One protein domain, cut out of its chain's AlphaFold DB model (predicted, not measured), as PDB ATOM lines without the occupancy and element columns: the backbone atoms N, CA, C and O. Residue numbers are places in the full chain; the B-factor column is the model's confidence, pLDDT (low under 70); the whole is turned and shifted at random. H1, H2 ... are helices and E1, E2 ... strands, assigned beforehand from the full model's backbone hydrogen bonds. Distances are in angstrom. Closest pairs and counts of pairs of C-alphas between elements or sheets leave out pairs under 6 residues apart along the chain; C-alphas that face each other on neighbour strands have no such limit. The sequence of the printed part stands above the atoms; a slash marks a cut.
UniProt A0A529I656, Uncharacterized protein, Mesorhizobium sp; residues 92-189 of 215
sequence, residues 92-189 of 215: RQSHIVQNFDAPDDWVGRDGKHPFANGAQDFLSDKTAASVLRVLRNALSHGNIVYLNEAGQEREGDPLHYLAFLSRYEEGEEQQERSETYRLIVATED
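This is residues 92 to 189 of the 215 residues of an uncharacterized protein of Mesorhizobium sp (UniProt A0A529I656). A strongly twisted four-stranded antiparallel sheet has helix H1 across one face, while the long link of residues 97 to 127 loops over the other face about residues 101 to 115 and then passes the E1 edge to reach H1; small H2 lies beyond one end of E3 and E4. The 98 printed residues run E1 H1 E2 E3 H2 E4, with sheet order E1 E4 E3 E2; the class is mixed, with 44 residues, under half, in named elements. The whole is compact, radius of gyration of the C-alphas 13.0 A, spanning 41 by 26 by 25 A.

Start at inner strands E4, residues 181 to 187, and E3, residues 161 to 167: N 164 and O 184 are 2.8 A apart. Beside E4 find edge strand E1, residues 92 to 96, with N 94 and O 183 at 2.9 A. E2, residues 144 to 147, forms a hairpin with E3, with N 145 and O 163 at 2.9 A. H1, residues 128 to 141, makes two layers, a helix on one face of a sheet, at a height of 8.5 A; its closest C-alpha to E3 is Val 134, 5.2 A from that of Ser 166. H2, residues 171 to 177, is not on the sheet. O i to N i+4 pairs are within hydrogen-bond range throughout H1, and 2 of 3 in H2.

Find C-alpha 128 at (167.927, 195.809, 80.807); H1 runs 19.9 A from there. E4, 19.3 A long, ends at C-alpha 187, (150.451, 191.929, 81.345).

The printed part has no cut; links E1 to H1 and E2 to E3 are long. Residues 168 to 179 have pLDDT under 70.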
ATOM      1  N   ARG A  92     156.469 194.298  86.464       95.56
ATOM      2  CA  ARG A  92     156.978 194.214  87.841       95.56
ATOM      3  C   ARG A  92     158.179 193.287  87.916       95.56
ATOM      4  O   ARG A  92     158.270 192.315  87.160       95.56
ATOM      5  N   GLN A  93     159.071 193.542  88.867       94.81
ATOM      6  CA  GLN A  93     160.126 192.607  89.238       94.81
ATOM      7  C   GLN A  93     160.066 192.298  90.726       94.81
ATOM      8  O   GLN A  93     160.211 193.188  91.559       94.81
ATOM      9  N   SER A  94     159.953 191.015  91.054       92.81
ATOM     10  CA  SER A  94     160.004 190.530  92.431       92.81
ATOM     11  C   SER A  94     160.890 189.291  92.546       92.81
ATOM     12  O   SER A  94     161.460 188.799  91.571       92.81
ATOM     13  N   HIS A  95     161.054 188.801  93.761       90.81
ATOM     14  CA  HIS A  95     161.744 187.552  94.034       90.81
ATOM     15  C   HIS A  95     160.756 186.599  94.675       90.81
ATOM     16  O   HIS A  95     159.934 187.048  95.456       90.81
ATOM     17  N   ILE A  96     160.864 185.313  94.383       89.94
ATOM     18  CA  ILE A  96     160.148 184.275  95.122       89.94
ATOM     19  C   ILE A  96     161.196 183.559  95.945       89.94
ATOM     20  O   ILE A  96     162.197 183.125  95.379       89.94
ATOM     21  N   VAL A  97     161.011 183.514  97.259       85.56
ATOM     22  CA  VAL A  97     161.973 182.899  98.183       85.56
ATOM     23  C   VAL A  97     161.524 181.533  98.692       85.56
ATOM     24  O   VAL A  97     162.295 180.905  99.402       85.56
ATOM     25  N   GLN A  98     160.301 181.099  98.366       76.56
ATOM     26  CA  GLN A  98     159.707 179.822  98.778       76.56
ATOM     27  C   GLN A  98     158.728 179.316  97.711       76.56
ATOM     28  O   GLN A  98     158.073 180.128  97.061       76.56
ATOM     29  N   ASN A  99     158.608 177.990  97.573       76.44
ATOM     30  CA  ASN A  99     157.535 177.295  96.838       76.44
ATOM     31  C   ASN A  99     157.204 177.883  95.454       76.44
ATOM     32  O   ASN A  99     156.066 178.246  95.169       76.44
ATOM     33  N   PHE A 100     158.199 177.964  94.566       83.50
ATOM     34  CA  PHE A 100     157.997 178.540  93.229       83.50
ATOM     35  C   PHE A 100     156.986 177.765  92.360       83.50
ATOM     36  O   PHE A 100     156.410 178.359  91.453       83.50
ATOM     37  N   ASP A 101     156.749 176.482  92.649       85.50
ATOM     38  CA  ASP A 101     155.803 175.617  91.928       85.50
ATOM     39  C   ASP A 101     154.323 175.893  92.260       85.50
ATOM     40  O   ASP A 101     153.441 175.344  91.608       85.50
ATOM     41  N   ALA A 102     154.035 176.723  93.269       89.38
ATOM     42  CA  ALA A 102     152.676 177.053  93.696       89.38
ATOM     43  C   ALA A 102     152.466 178.577  93.651       89.38
ATOM     44  O   ALA A 102     152.734 179.251  94.648       89.38
ATOM     45  N   PRO A 103     152.004 179.140  92.514       91.31
ATOM     46  CA  PRO A 103     151.826 180.583  92.351       91.31
ATOM     47  C   PRO A 103     150.985 181.240  93.440       91.31
ATOM     48  O   PRO A 103     151.359 182.299  93.929       91.31
ATOM     49  N   ASP A 104     149.922 180.570  93.884       91.25
ATOM     50  CA  ASP A 104     149.046 181.045  94.960       91.25
ATOM     51  C   ASP A 104     149.777 181.222  96.308       91.25
ATOM     52  O   ASP A 104     149.371 182.047  97.130       91.25
ATOM     53  N   ASP A 105     150.876 180.490  96.514       91.44
ATOM     54  CA  ASP A 105     151.678 180.471  97.740       91.44
ATOM     55  C   ASP A 105     153.018 181.210  97.583       91.44
ATOM     56  O   ASP A 105     153.901 181.098  98.438       91.44
ATOM     57  N   TRP A 106     153.216 181.969  96.500       92.69
ATOM     58  CA  TRP A 106     154.466 182.696  96.296       92.69
ATOM     59  C   TRP A 106     154.718 183.714  97.405       92.69
ATOM     60  O   TRP A 106     153.914 184.609  97.665       92.69
ATOM     61  N   VAL A 107     155.907 183.639  98.005       91.44
ATOM     62  CA  VAL A 107     156.352 184.581  99.037       91.44
ATOM     63  C   VAL A 107     157.560 185.369  98.549       91.44
ATOM     64  O   VAL A 107     158.573 184.807  98.127       91.44
ATOM     65  N   GLY A 108     157.438 186.692  98.619       89.94
ATOM     66  CA  GLY A 108     158.472 187.664  98.311       89.94
ATOM     67  C   GLY A 108     159.529 187.814  99.399       89.94
ATOM     68  O   GLY A 108     159.371 187.357 100.528       89.94
ATOM     69  N   ARG A 109     160.620 188.527  99.085       87.25
ATOM     70  CA  ARG A 109     161.670 188.868 100.073       87.25
ATOM     71  C   ARG A 109     161.151 189.702 101.248       87.25
ATOM     72  O   ARG A 109     161.749 189.679 102.317       87.25
ATOM     73  N   ASP A 110     160.067 190.437 101.044       89.25
ATOM     74  CA  ASP A 110     159.362 191.214 102.064       89.25
ATOM     75  C   ASP A 110     158.302 190.402 102.828       89.25
ATOM     76  O   ASP A 110     157.564 190.969 103.633       89.25
ATOM     77  N   GLY A 111     158.212 189.090 102.584       90.44
ATOM     78  CA  GLY A 111     157.234 188.200 103.208       90.44
ATOM     79  C   GLY A 111     155.819 188.326 102.641       90.44
ATOM     80  O   GLY A 111     154.885 187.799 103.240       90.44
ATOM     81  N   LYS A 112     155.628 189.033 101.517       92.75
ATOM     82  CA  LYS A 112     154.316 189.239 100.888       92.75
ATOM     83  C   LYS A 112     154.217 188.521  99.550       92.75
ATOM     84  O   LYS A 112     155.218 188.316  98.872       92.75
ATOM     85  N   HIS A 113     152.993 188.220  99.129       93.31
ATOM     86  CA  HIS A 113     152.750 187.760  97.765       93.31
ATOM     87  C   HIS A 113     153.141 188.851  96.742       93.31
ATOM     88  O   HIS A 113     152.795 190.015  96.968       93.31
ATOM     89  N   PRO A 114     153.797 188.535  95.603       92.44
ATOM     90  CA  PRO A 114     154.246 189.534  94.619       92.44
ATOM     91  C   PRO A 114     153.144 190.436  94.033       92.44
ATOM     92  O   PRO A 114     153.423 191.528  93.535       92.44
ATOM     93  N   PHE A 115     151.886 189.992  94.092       91.88
ATOM     94  CA  PHE A 115     150.718 190.762  93.644       91.88
ATOM     95  C   PHE A 115     149.976 191.486  94.775       91.88
ATOM     96  O   PHE A 115     149.038 192.234  94.503       91.88
ATOM     97  N   ALA A 116     150.387 191.308  96.034       93.00
ATOM     98  CA  ALA A 116     149.775 192.003  97.159       93.00
ATOM     99  C   ALA A 116     150.002 193.521  97.073       93.00
ATOM    100  O   ALA A 116     151.009 194.006  96.551       93.00
ATOM    101  N   ASN A 117     149.070 194.293  97.636       90.25
ATOM    102  CA  ASN A 117     149.211 195.743  97.685       90.25
ATOM    103  C   ASN A 117     150.440 196.143  98.527       90.25
ATOM    104  O   ASN A 117     150.622 195.678  99.656       90.25
ATOM    105  N   GLY A 118     151.296 197.003  97.971       90.50
ATOM    106  CA  GLY A 118     152.556 197.402  98.599       90.50
ATOM    107  C   GLY A 118     153.581 196.268  98.737       90.50
ATOM    108  O   GLY A 118     154.410 196.326  99.651       90.50
ATOM    109  N   ALA A 119     153.493 195.224  97.905       92.38
ATOM    110  CA  ALA A 119     154.596 194.293  97.689       92.38
ATOM    111  C   ALA A 119     155.778 195.020  97.036       92.38
ATOM    112  O   ALA A 119     155.591 195.969  96.268       92.38
ATOM    113  N   GLN A 120     156.998 194.590  97.349       90.62
ATOM    114  CA  GLN A 120     158.196 195.159  96.743       90.62
ATOM    115  C   GLN A 120     158.234 194.923  95.228       90.62
ATOM    116  O   GLN A 120     158.155 193.786  94.757       90.62
ATOM    117  N   ASP A 121     158.438 196.011  94.489       94.25
ATOM    118  CA  ASP A 121     158.748 196.004  93.065       94.25
ATOM    119  C   ASP A 121     160.106 196.670  92.854       94.25
ATOM    120  O   ASP A 121     160.316 197.830  93.208       94.25
ATOM    121  N   PHE A 122     161.042 195.914  92.296       93.19
ATOM    122  CA  PHE A 122     162.415 196.352  92.077       93.19
ATOM    123  C   PHE A 122     162.692 196.726  90.619       93.19
ATOM    124  O   PHE A 122     163.856 196.920  90.262       93.19
ATOM    125  N   LEU A 123     161.674 196.762  89.750       95.31
ATOM    126  CA  LEU A 123     161.862 196.931  88.308       95.31
ATOM    127  C   LEU A 123     162.646 198.205  87.958       95.31
ATOM    128  O   LEU A 123     163.496 198.159  87.067       95.31
ATOM    129  N   SER A 124     162.399 199.310  88.671       94.38
ATOM    130  CA  SER A 124     163.088 200.596  88.471       94.38
ATOM    131  C   SER A 124     164.602 200.502  88.622       94.38
ATOM    132  O   SER A 124     165.331 201.235  87.960       94.38
ATOM    133  N   ASP A 125     165.068 199.564  89.444       93.88
ATOM    134  CA  ASP A 125     166.472 199.428  89.824       93.88
ATOM    135  C   ASP A 125     167.178 198.336  89.010       93.88
ATOM    136  O   ASP A 125     168.334 197.986  89.274       93.88
ATOM    137  N   LYS A 126     166.477 197.709  88.053       94.69
ATOM    138  CA  LYS A 126     167.038 196.634  87.233       94.69
ATOM    139  C   LYS A 126     167.522 197.158  85.901       94.69
ATOM    140  O   LYS A 126     166.801 197.821  85.165       94.69
ATOM    141  N   THR A 127     168.732 196.744  85.542       96.19
ATOM    142  CA  THR A 127     169.258 196.944  84.195       96.19
ATOM    143  C   THR A 127     168.491 196.112  83.172       96.19
ATOM    144  O   THR A 127     167.958 195.041  83.487       96.19
ATOM    145  N   ALA A 128     168.498 196.559  81.916       95.38
ATOM    146  CA  ALA A 128     167.927 195.809  80.807       95.38
ATOM    147  C   ALA A 128     168.565 194.416  80.689       95.38
ATOM    148  O   ALA A 128     167.847 193.439  80.501       95.38
ATOM    149  N   ALA A 129     169.880 194.290  80.912       92.25
ATOM    150  CA  ALA A 129     170.559 192.992  80.948       92.25
ATOM    151  C   ALA A 129     169.942 192.024  81.964       92.25
ATOM    152  O   ALA A 129     169.777 190.837  81.678       92.25
ATOM    153  N   SER A 130     169.618 192.520  83.162       92.62
ATOM    154  CA  SER A 130     169.057 191.694  84.229       92.62
ATOM    155  C   SER A 130     167.680 191.159  83.843       92.62
ATOM    156  O   SER A 130     167.454 189.952  83.939       92.62
ATOM    157  N   VAL A 131     166.798 192.033  83.346       95.38
ATOM    158  CA  VAL A 131     165.437 191.664  82.929       95.38
ATOM    159  C   VAL A 131     165.463 190.743  81.709       95.38
ATOM    160  O   VAL A 131     164.888 189.657  81.749       95.38
ATOM    161  N   LEU A 132     166.201 191.109  80.656       93.94
ATOM    162  CA  LEU A 132     166.310 190.314  79.427       93.94
ATOM    163  C   LEU A 132     166.896 188.925  79.685       93.94
ATOM    164  O   LEU A 132     166.466 187.955  79.065       93.94
ATOM    165  N   ARG A 133     167.839 188.797  80.629       90.81
ATOM    166  CA  ARG A 133     168.356 187.489  81.047       90.81
ATOM    167  C   ARG A 133     167.260 186.609  81.646       90.81
ATOM    168  O   ARG A 133     167.222 185.427  81.314       90.81
ATOM    169  N   VAL A 134     166.403 187.158  82.513       93.62
ATOM    170  CA  VAL A 134     165.284 186.404  83.105       93.62
ATOM    171  C   VAL A 134     164.325 185.952  82.010       93.62
ATOM    172  O   VAL A 134     164.050 184.759  81.921       93.62
ATOM    173  N   LEU A 135     163.907 186.869  81.128       95.50
ATOM    174  CA  LEU A 135     163.013 186.555  80.008       95.50
ATOM    175  C   LEU A 135     163.589 185.453  79.117       95.50
ATOM    176  O   LEU A 135     162.920 184.463  78.846       95.50
ATOM    177  N   ARG A 136     164.854 185.584  78.701       91.81
ATOM    178  CA  ARG A 136     165.517 184.586  77.855       91.81
ATOM    179  C   ARG A 136     165.594 183.224  78.541       91.81
ATOM    180  O   ARG A 136     165.290 182.219  77.915       91.81
ATOM    181  N   ASN A 137     166.015 183.175  79.805       90.31
ATOM    182  CA  ASN A 137     166.109 181.909  80.532       90.31
ATOM    183  C   ASN A 137     164.731 181.240  80.651       90.31
ATOM    184  O   ASN A 137     164.611 180.049  80.382       90.31
ATOM    185  N   ALA A 138     163.695 182.011  80.987       93.38
ATOM    186  CA  ALA A 138     162.331 181.508  81.070       93.38
ATOM    187  C   ALA A 138     161.828 180.972  79.719       93.38
ATOM    188  O   ALA A 138     161.320 179.856  79.662       93.38
ATOM    189  N   LEU A 139     162.050 181.708  78.624       92.62
ATOM    190  CA  LEU A 139     161.683 181.289  77.263       92.62
ATOM    191  C   LEU A 139     162.418 180.021  76.810       92.62
ATOM    192  O   LEU A 139     161.825 179.183  76.138       92.62
ATOM    193  N   SER A 140     163.691 179.863  77.177       88.88
ATOM    194  CA  SER A 140     164.489 178.689  76.802       88.88
ATOM    195  C   SER A 140     164.145 177.431  77.598       88.88
ATOM    196  O   SER A 140     164.334 176.328  77.092       88.88
ATOM    197  N   HIS A 141     163.694 177.581  78.845       87.69
ATOM    198  CA  HIS A 141     163.447 176.457  79.754       87.69
ATOM    199  C   HIS A 141     161.963 176.174  80.001       87.69
ATOM    200  O   HIS A 141     161.643 175.163  80.612       87.69
ATOM    201  N   GLY A 142     161.063 177.031  79.514       89.06
ATOM    202  CA  GLY A 142     159.629 176.911  79.767       89.06
ATOM    203  C   GLY A 142     159.219 177.338  81.177       89.06
ATOM    204  O   GLY A 142     158.128 176.991  81.613       89.06
ATOM    205  N   ASN A 143     160.058 178.102  81.885       93.12
ATOM    206  CA  ASN A 143     159.771 178.583  83.242       93.12
ATOM    207  C   ASN A 143     158.849 179.813  83.194       93.12
ATOM    208  O   ASN A 143     159.249 180.927  83.552       93.12
ATOM    209  N   ILE A 144     157.646 179.617  82.657       95.56
ATOM    210  CA  ILE A 144     156.651 180.656  82.404       95.56
ATOM    211  C   ILE A 144     155.326 180.206  83.007       95.56
ATOM    212  O   ILE A 144     154.850 179.121  82.691       95.56
ATOM    213  N   VAL A 145     154.730 181.064  83.827       95.81
ATOM    214  CA  VAL A 145     153.455 180.820  84.505       95.81
ATOM    215  C   VAL A 145     152.400 181.776  83.955       95.81
ATOM    216  O   VAL A 145     152.672 182.962  83.733       95.81
ATOM    217  N   TYR A 146     151.203 181.245  83.719       96.31
ATOM    218  CA  TYR A 146     150.046 181.974  83.208       96.31
ATOM    219  C   TYR A 146     149.166 182.359  84.391       96.31
ATOM    220  O   TYR A 146     148.725 181.491  85.137       96.31
ATOM    221  N   LEU A 147     148.917 183.655  84.574       96.31
ATOM    222  CA  LEU A 147     148.203 184.153  85.746       96.31
ATOM    223  C   LEU A 147     146.980 184.976  85.343       96.31
ATOM    224  O   LEU A 147     147.036 185.790  84.415       96.31
ATOM    225  N   ASN A 148     145.889 184.801  86.081       95.38
ATOM    226  CA  ASN A 148     144.694 185.634  85.981       95.38
ATOM    227  C   ASN A 148     144.922 187.027  86.614       95.38
ATOM    228  O   ASN A 148     145.998 187.331  87.130       95.38
ATOM    229  N   GLU A 149     143.905 187.892  86.608       93.88
ATOM    230  CA  GLU A 149     143.997 189.256  87.165       93.88
ATOM    231  C   GLU A 149     144.331 189.283  88.672       93.88
ATOM    232  O   GLU A 149     144.957 190.229  89.156       93.88
ATOM    233  N   ALA A 150     143.977 188.224  89.409       92.00
ATOM    234  CA  ALA A 150     144.308 188.063  90.823       92.00
ATOM    235  C   ALA A 150     145.739 187.538  91.062       92.00
ATOM    236  O   ALA A 150     146.165 187.441  92.214       92.00
ATOM    237  N   GLY A 151     146.493 187.226  90.003       92.56
ATOM    238  CA  GLY A 151     147.842 186.672  90.097       92.56
ATOM    239  C   GLY A 151     147.870 185.172  90.404       92.56
ATOM    240  O   GLY A 151     148.841 184.717  90.995       92.56
ATOM    241  N   GLN A 152     146.822 184.432  90.031       93.56
ATOM    242  CA  GLN A 152     146.656 183.000  90.311       93.56
ATOM    243  C   GLN A 152     146.700 182.176  89.025       93.56
ATOM    244  O   GLN A 152     146.227 182.630  87.980       93.56
ATOM    245  N   GLU A 153     147.208 180.948  89.110       94.38
ATOM    246  CA  GLU A 153     147.206 179.993  87.999       94.38
ATOM    247  C   GLU A 153     145.982 179.078  88.105       94.38
ATOM    248  O   GLU A 153     145.919 178.180  88.945       94.38
ATOM    249  N   ARG A 154     144.968 179.331  87.272       93.62
ATOM    250  CA  ARG A 154     143.710 178.573  87.267       93.62
ATOM    251  C   ARG A 154     143.296 178.219  85.853       93.62
ATOM    252  O   ARG A 154     143.227 179.076  84.975       93.62
ATOM    253  N   GLU A 155     143.000 176.943  85.640       92.44
ATOM    254  CA  GLU A 155     142.527 176.459  84.347       92.44
ATOM    255  C   GLU A 155     141.194 177.122  83.967       92.44
ATOM    256  O   GLU A 155     140.266 177.192  84.771       92.44
ATOM    257  N   GLY A 156     141.100 177.596  82.723       91.81
ATOM    258  CA  GLY A 156     139.899 178.230  82.176       91.81
ATOM    259  C   GLY A 156     139.757 179.724  82.480       91.81
ATOM    260  O   GLY A 156     138.950 180.382  81.820       91.81
ATOM    261  N   ASP A 157     140.548 180.276  83.405       94.12
ATOM    262  CA  ASP A 157     140.547 181.714  83.663       94.12
ATOM    263  C   ASP A 157     141.183 182.490  82.493       94.12
ATOM    264  O   ASP A 157     142.125 182.008  81.852       94.12
ATOM    265  N   PRO A 158     140.713 183.719  82.207       93.69
ATOM    266  CA  PRO A 158     141.375 184.596  81.254       93.69
ATOM    267  C   PRO A 158     142.802 184.918  81.704       93.69
ATOM    268  O   PRO A 158     143.031 185.348  82.839       93.69
ATOM    269  N   LEU A 159     143.755 184.762  80.787       95.50
ATOM    270  CA  LEU A 159     145.122 185.210  81.000       95.50
ATOM    271  C   LEU A 159     145.147 186.729  81.183       95.50
ATOM    272  O   LEU A 159     144.583 187.468  80.381       95.50
ATOM    273  N   HIS A 160     145.853 187.192  82.210       95.69
ATOM    274  CA  HIS A 160     146.113 188.612  82.415       95.69
ATOM    275  C   HIS A 160     147.611 188.900  82.492       95.69
ATOM    276  O   HIS A 160     148.084 189.841  81.853       95.69
ATOM    277  N   TYR A 161     148.371 188.078  83.223       97.31
ATOM    278  CA  TYR A 161     149.813 188.236  83.370       97.31
ATOM    279  C   TYR A 161     150.595 187.015  82.895       97.31
ATOM    280  O   TYR A 161     150.218 185.869  83.135       97.31
ATOM    281  N   LEU A 162     151.754 187.284  82.305       97.88
ATOM    282  CA  LEU A 162     152.817 186.312  82.096       97.88
ATOM    283  C   LEU A 162     153.884 186.519  83.170       97.88
ATOM    284  O   LEU A 162     154.431 187.618  83.313       97.88
ATOM    285  N   ALA A 163     154.189 185.457  83.909       97.19
ATOM    286  CA  ALA A 163     155.225 185.428  84.928       97.19
ATOM    287  C   ALA A 163     156.424 184.604  84.445       97.19
ATOM    288  O   ALA A 163     156.300 183.428  84.125       97.19
ATOM    289  N   PHE A 164     157.600 185.223  84.403       97.00
ATOM    290  CA  PHE A 164     158.848 184.630  83.932       97.00
ATOM    291  C   PHE A 164     159.775 184.371  85.114       97.00
ATOM    292  O   PHE A 164     160.162 185.303  85.828       97.00
ATOM    293  N   LEU A 165     160.166 183.111  85.283       94.25
ATOM    294  CA  LEU A 165     160.999 182.657  86.386       94.25
ATOM    295  C   LEU A 165     162.412 182.333  85.904       94.25
ATOM    296  O   LEU A 165     162.634 181.595  84.944       94.25
ATOM    297  N   SER A 166     163.405 182.846  86.621       91.38
ATOM    298  CA  SER A 166     164.797 182.428  86.456       91.38
ATOM    299  C   SER A 166     165.434 182.254  87.817       91.38
ATOM    300  O   SER A 166     165.405 183.170  88.641       91.38
ATOM    301  N   ARG A 167     166.086 181.111  88.024       85.69
ATOM    302  CA  ARG A 167     166.833 180.844  89.252       85.69
ATOM    303  C   ARG A 167     167.905 181.917  89.477       85.69
ATOM    304  O   ARG A 167     168.538 182.399  88.528       85.69
ATOM    305  N   TYR A 168     168.041 182.336  90.729       65.69
ATOM    306  CA  TYR A 168     169.076 183.245  91.203       65.69
ATOM    307  C   TYR A 168     170.285 182.419  91.654       65.69
ATOM    308  O   TYR A 168     170.142 181.538  92.494       65.69
ATOM    309  N   GLU A 169     171.465 182.702  91.108       58.50
ATOM    310  CA  GLU A 169     172.729 182.125  91.574       58.50
ATOM    311  C   GLU A 169     173.650 183.292  91.948       58.50
ATOM    312  O   GLU A 169     174.149 184.001  91.073       58.50
ATOM    313  N   GLU A 170     173.816 183.545  93.244       49.66
ATOM    314  CA  GLU A 170     174.807 184.485  93.780       49.66
ATOM    315  C   GLU A 170     175.737 183.720  94.725       49.66
ATOM    316  O   GLU A 170     175.515 183.637  95.928       49.66
ATOM    317  N   GLY A 171     176.792 183.138  94.153       54.50
ATOM    318  CA  GLY A 171     177.851 182.464  94.907       54.50
ATOM    319  C   GLY A 171     177.478 181.090  95.477       54.50
ATOM    320  O   GLY A 171     176.315 180.684  95.493       54.50
ATOM    321  N   GLU A 172     178.504 180.375  95.941       55.47
ATOM    322  CA  GLU A 172     178.399 179.005  96.467       55.47
ATOM    323  C   GLU A 172     177.529 178.939  97.744       55.47
ATOM    324  O   GLU A 172     176.702 178.043  97.879       55.47
ATOM    325  N   GLU A 173     177.590 179.947  98.627       53.91
ATOM    326  CA  GLU A 173     176.777 179.990  99.860       53.91
ATOM    327  C   GLU A 173     175.263 180.158  99.615       53.91
ATOM    328  O   GLU A 173     174.448 179.607 100.359       53.91
ATOM    329  N   GLN A 174     174.835 180.913  98.592       51.75
ATOM    330  CA  GLN A 174     173.401 181.033  98.277       51.75
ATOM    331  C   GLN A 174     172.903 179.882  97.399       51.75
ATOM    332  O   GLN A 174     171.710 179.573  97.433       51.75
ATOM    333  N   GLN A 175     173.796 179.209  96.663       51.88
ATOM    334  CA  GLN A 175     173.486 177.932  96.018       51.88
ATOM    335  C   GLN A 175     173.079 176.871  97.048       51.88
ATOM    336  O   GLN A 175     172.127 176.137  96.795       51.88
ATOM    337  N   GLU A 176     173.697 176.838  98.230       50.41
ATOM    338  CA  GLU A 176     173.307 175.915  99.309       50.41
ATOM    339  C   GLU A 176     171.954 176.270  99.958       50.41
ATOM    340  O   GLU A 176     171.252 175.380 100.431       50.41
ATOM    341  N   ARG A 177     171.535 177.547  99.922       52.12
ATOM    342  CA  ARG A 177     170.221 178.011 100.428       52.12
ATOM    343  C   ARG A 177     169.081 177.960  99.403       52.12
ATOM    344  O   ARG A 177     167.938 178.195  99.764       52.12
ATOM    345  N   SER A 178     169.403 177.699  98.137       51.53
ATOM    346  CA  SER A 178     168.555 177.115  97.086       51.53
ATOM    347  C   SER A 178     167.063 177.485  96.965       51.53
ATOM    348  O   SER A 178     166.318 176.664  96.450       51.53
ATOM    349  N   GLU A 179     166.594 178.694  97.300       56.06
ATOM    350  CA  GLU A 179     165.146 178.987  97.137       56.06
ATOM    351  C   GLU A 179     164.792 180.354  96.536       56.06
ATOM    352  O   GLU A 179     163.623 180.712  96.488       56.06
ATOM    353  N   THR A 180     165.747 181.131  96.006       76.38
ATOM    354  CA  THR A 180     165.404 182.430  95.388       76.38
ATOM    355  C   THR A 180     165.254 182.349  93.862       76.38
ATOM    356  O   THR A 180     166.226 182.148  93.133       76.38
ATOM    357  N   TYR A 181     164.051 182.598  93.352       88.75
ATOM    358  CA  TYR A 181     163.782 182.856  91.935       88.75
ATOM    359  C   TYR A 181     163.640 184.355  91.687       88.75
ATOM    360  O   TYR A 181     163.040 185.077  92.481       88.75
ATOM    361  N   ARG A 182     164.171 184.842  90.561       91.88
ATOM    362  CA  ARG A 182     163.767 186.141  90.010       91.88
ATOM    363  C   ARG A 182     162.462 185.946  89.259       91.88
ATOM    364  O   ARG A 182     162.405 185.109  88.360       91.88
ATOM    365  N   LEU A 183     161.481 186.762  89.605       94.94
ATOM    366  CA  LEU A 183     160.192 186.854  88.949       94.94
ATOM    367  C   LEU A 183     160.130 188.171  88.170       94.94
ATOM    368  O   LEU A 183     160.324 189.246  88.744       94.94
ATOM    369  N   ILE A 184     159.861 188.082  86.872       97.12
ATOM    370  CA  ILE A 184     159.423 189.210  86.047       97.12
ATOM    371  C   ILE A 184     157.974 188.957  85.670       97.12
ATOM    372  O   ILE A 184     157.659 187.883  85.172       97.12
ATOM    373  N   VAL A 185     157.108 189.937  85.890       97.38
ATOM    374  CA  VAL A 185     155.697 189.871  85.502       97.38
ATOM    375  C   VAL A 185     155.418 190.979  84.501       97.38
ATOM    376  O   VAL A 185     155.892 192.099  84.688       97.38
ATOM    377  N   ALA A 186     154.639 190.677  83.470       97.81
ATOM    378  CA  ALA A 186     154.064 191.660  82.560       97.81
ATOM    379  C   ALA A 186     152.619 191.272  82.228       97.81
ATOM    380  O   ALA A 186     152.307 190.081  82.186       97.81
ATOM    381  N   THR A 187     151.747 192.247  81.965       97.12
ATOM    382  CA  THR A 187     150.451 191.929  81.345       97.12
ATOM    383  C   THR A 187     150.663 191.395  79.928       97.12
ATOM    384  O   THR A 187     151.686 191.688  79.300       97.12
ATOM    385  N   GLU A 188     149.718 190.618  79.397       94.75
ATOM    386  CA  GLU A 188     149.866 190.058  78.044       94.75
ATOM    387  C   GLU A 188     150.033 191.140  76.960       94.75
ATOM    388  O   GLU A 188     150.912 191.027  76.101       94.75
ATOM    389  N   ASP A 189     149.270 192.231  77.050       94.94
ATOM    390  CA  ASP A 189     149.345 193.342  76.101       94.94
ATOM    391  C   ASP A 189     150.664 194.113  76.222       94.94
ATOM    392  O   ASP A 189     151.280 194.462  75.212       94.94
TER     393      ASP A 189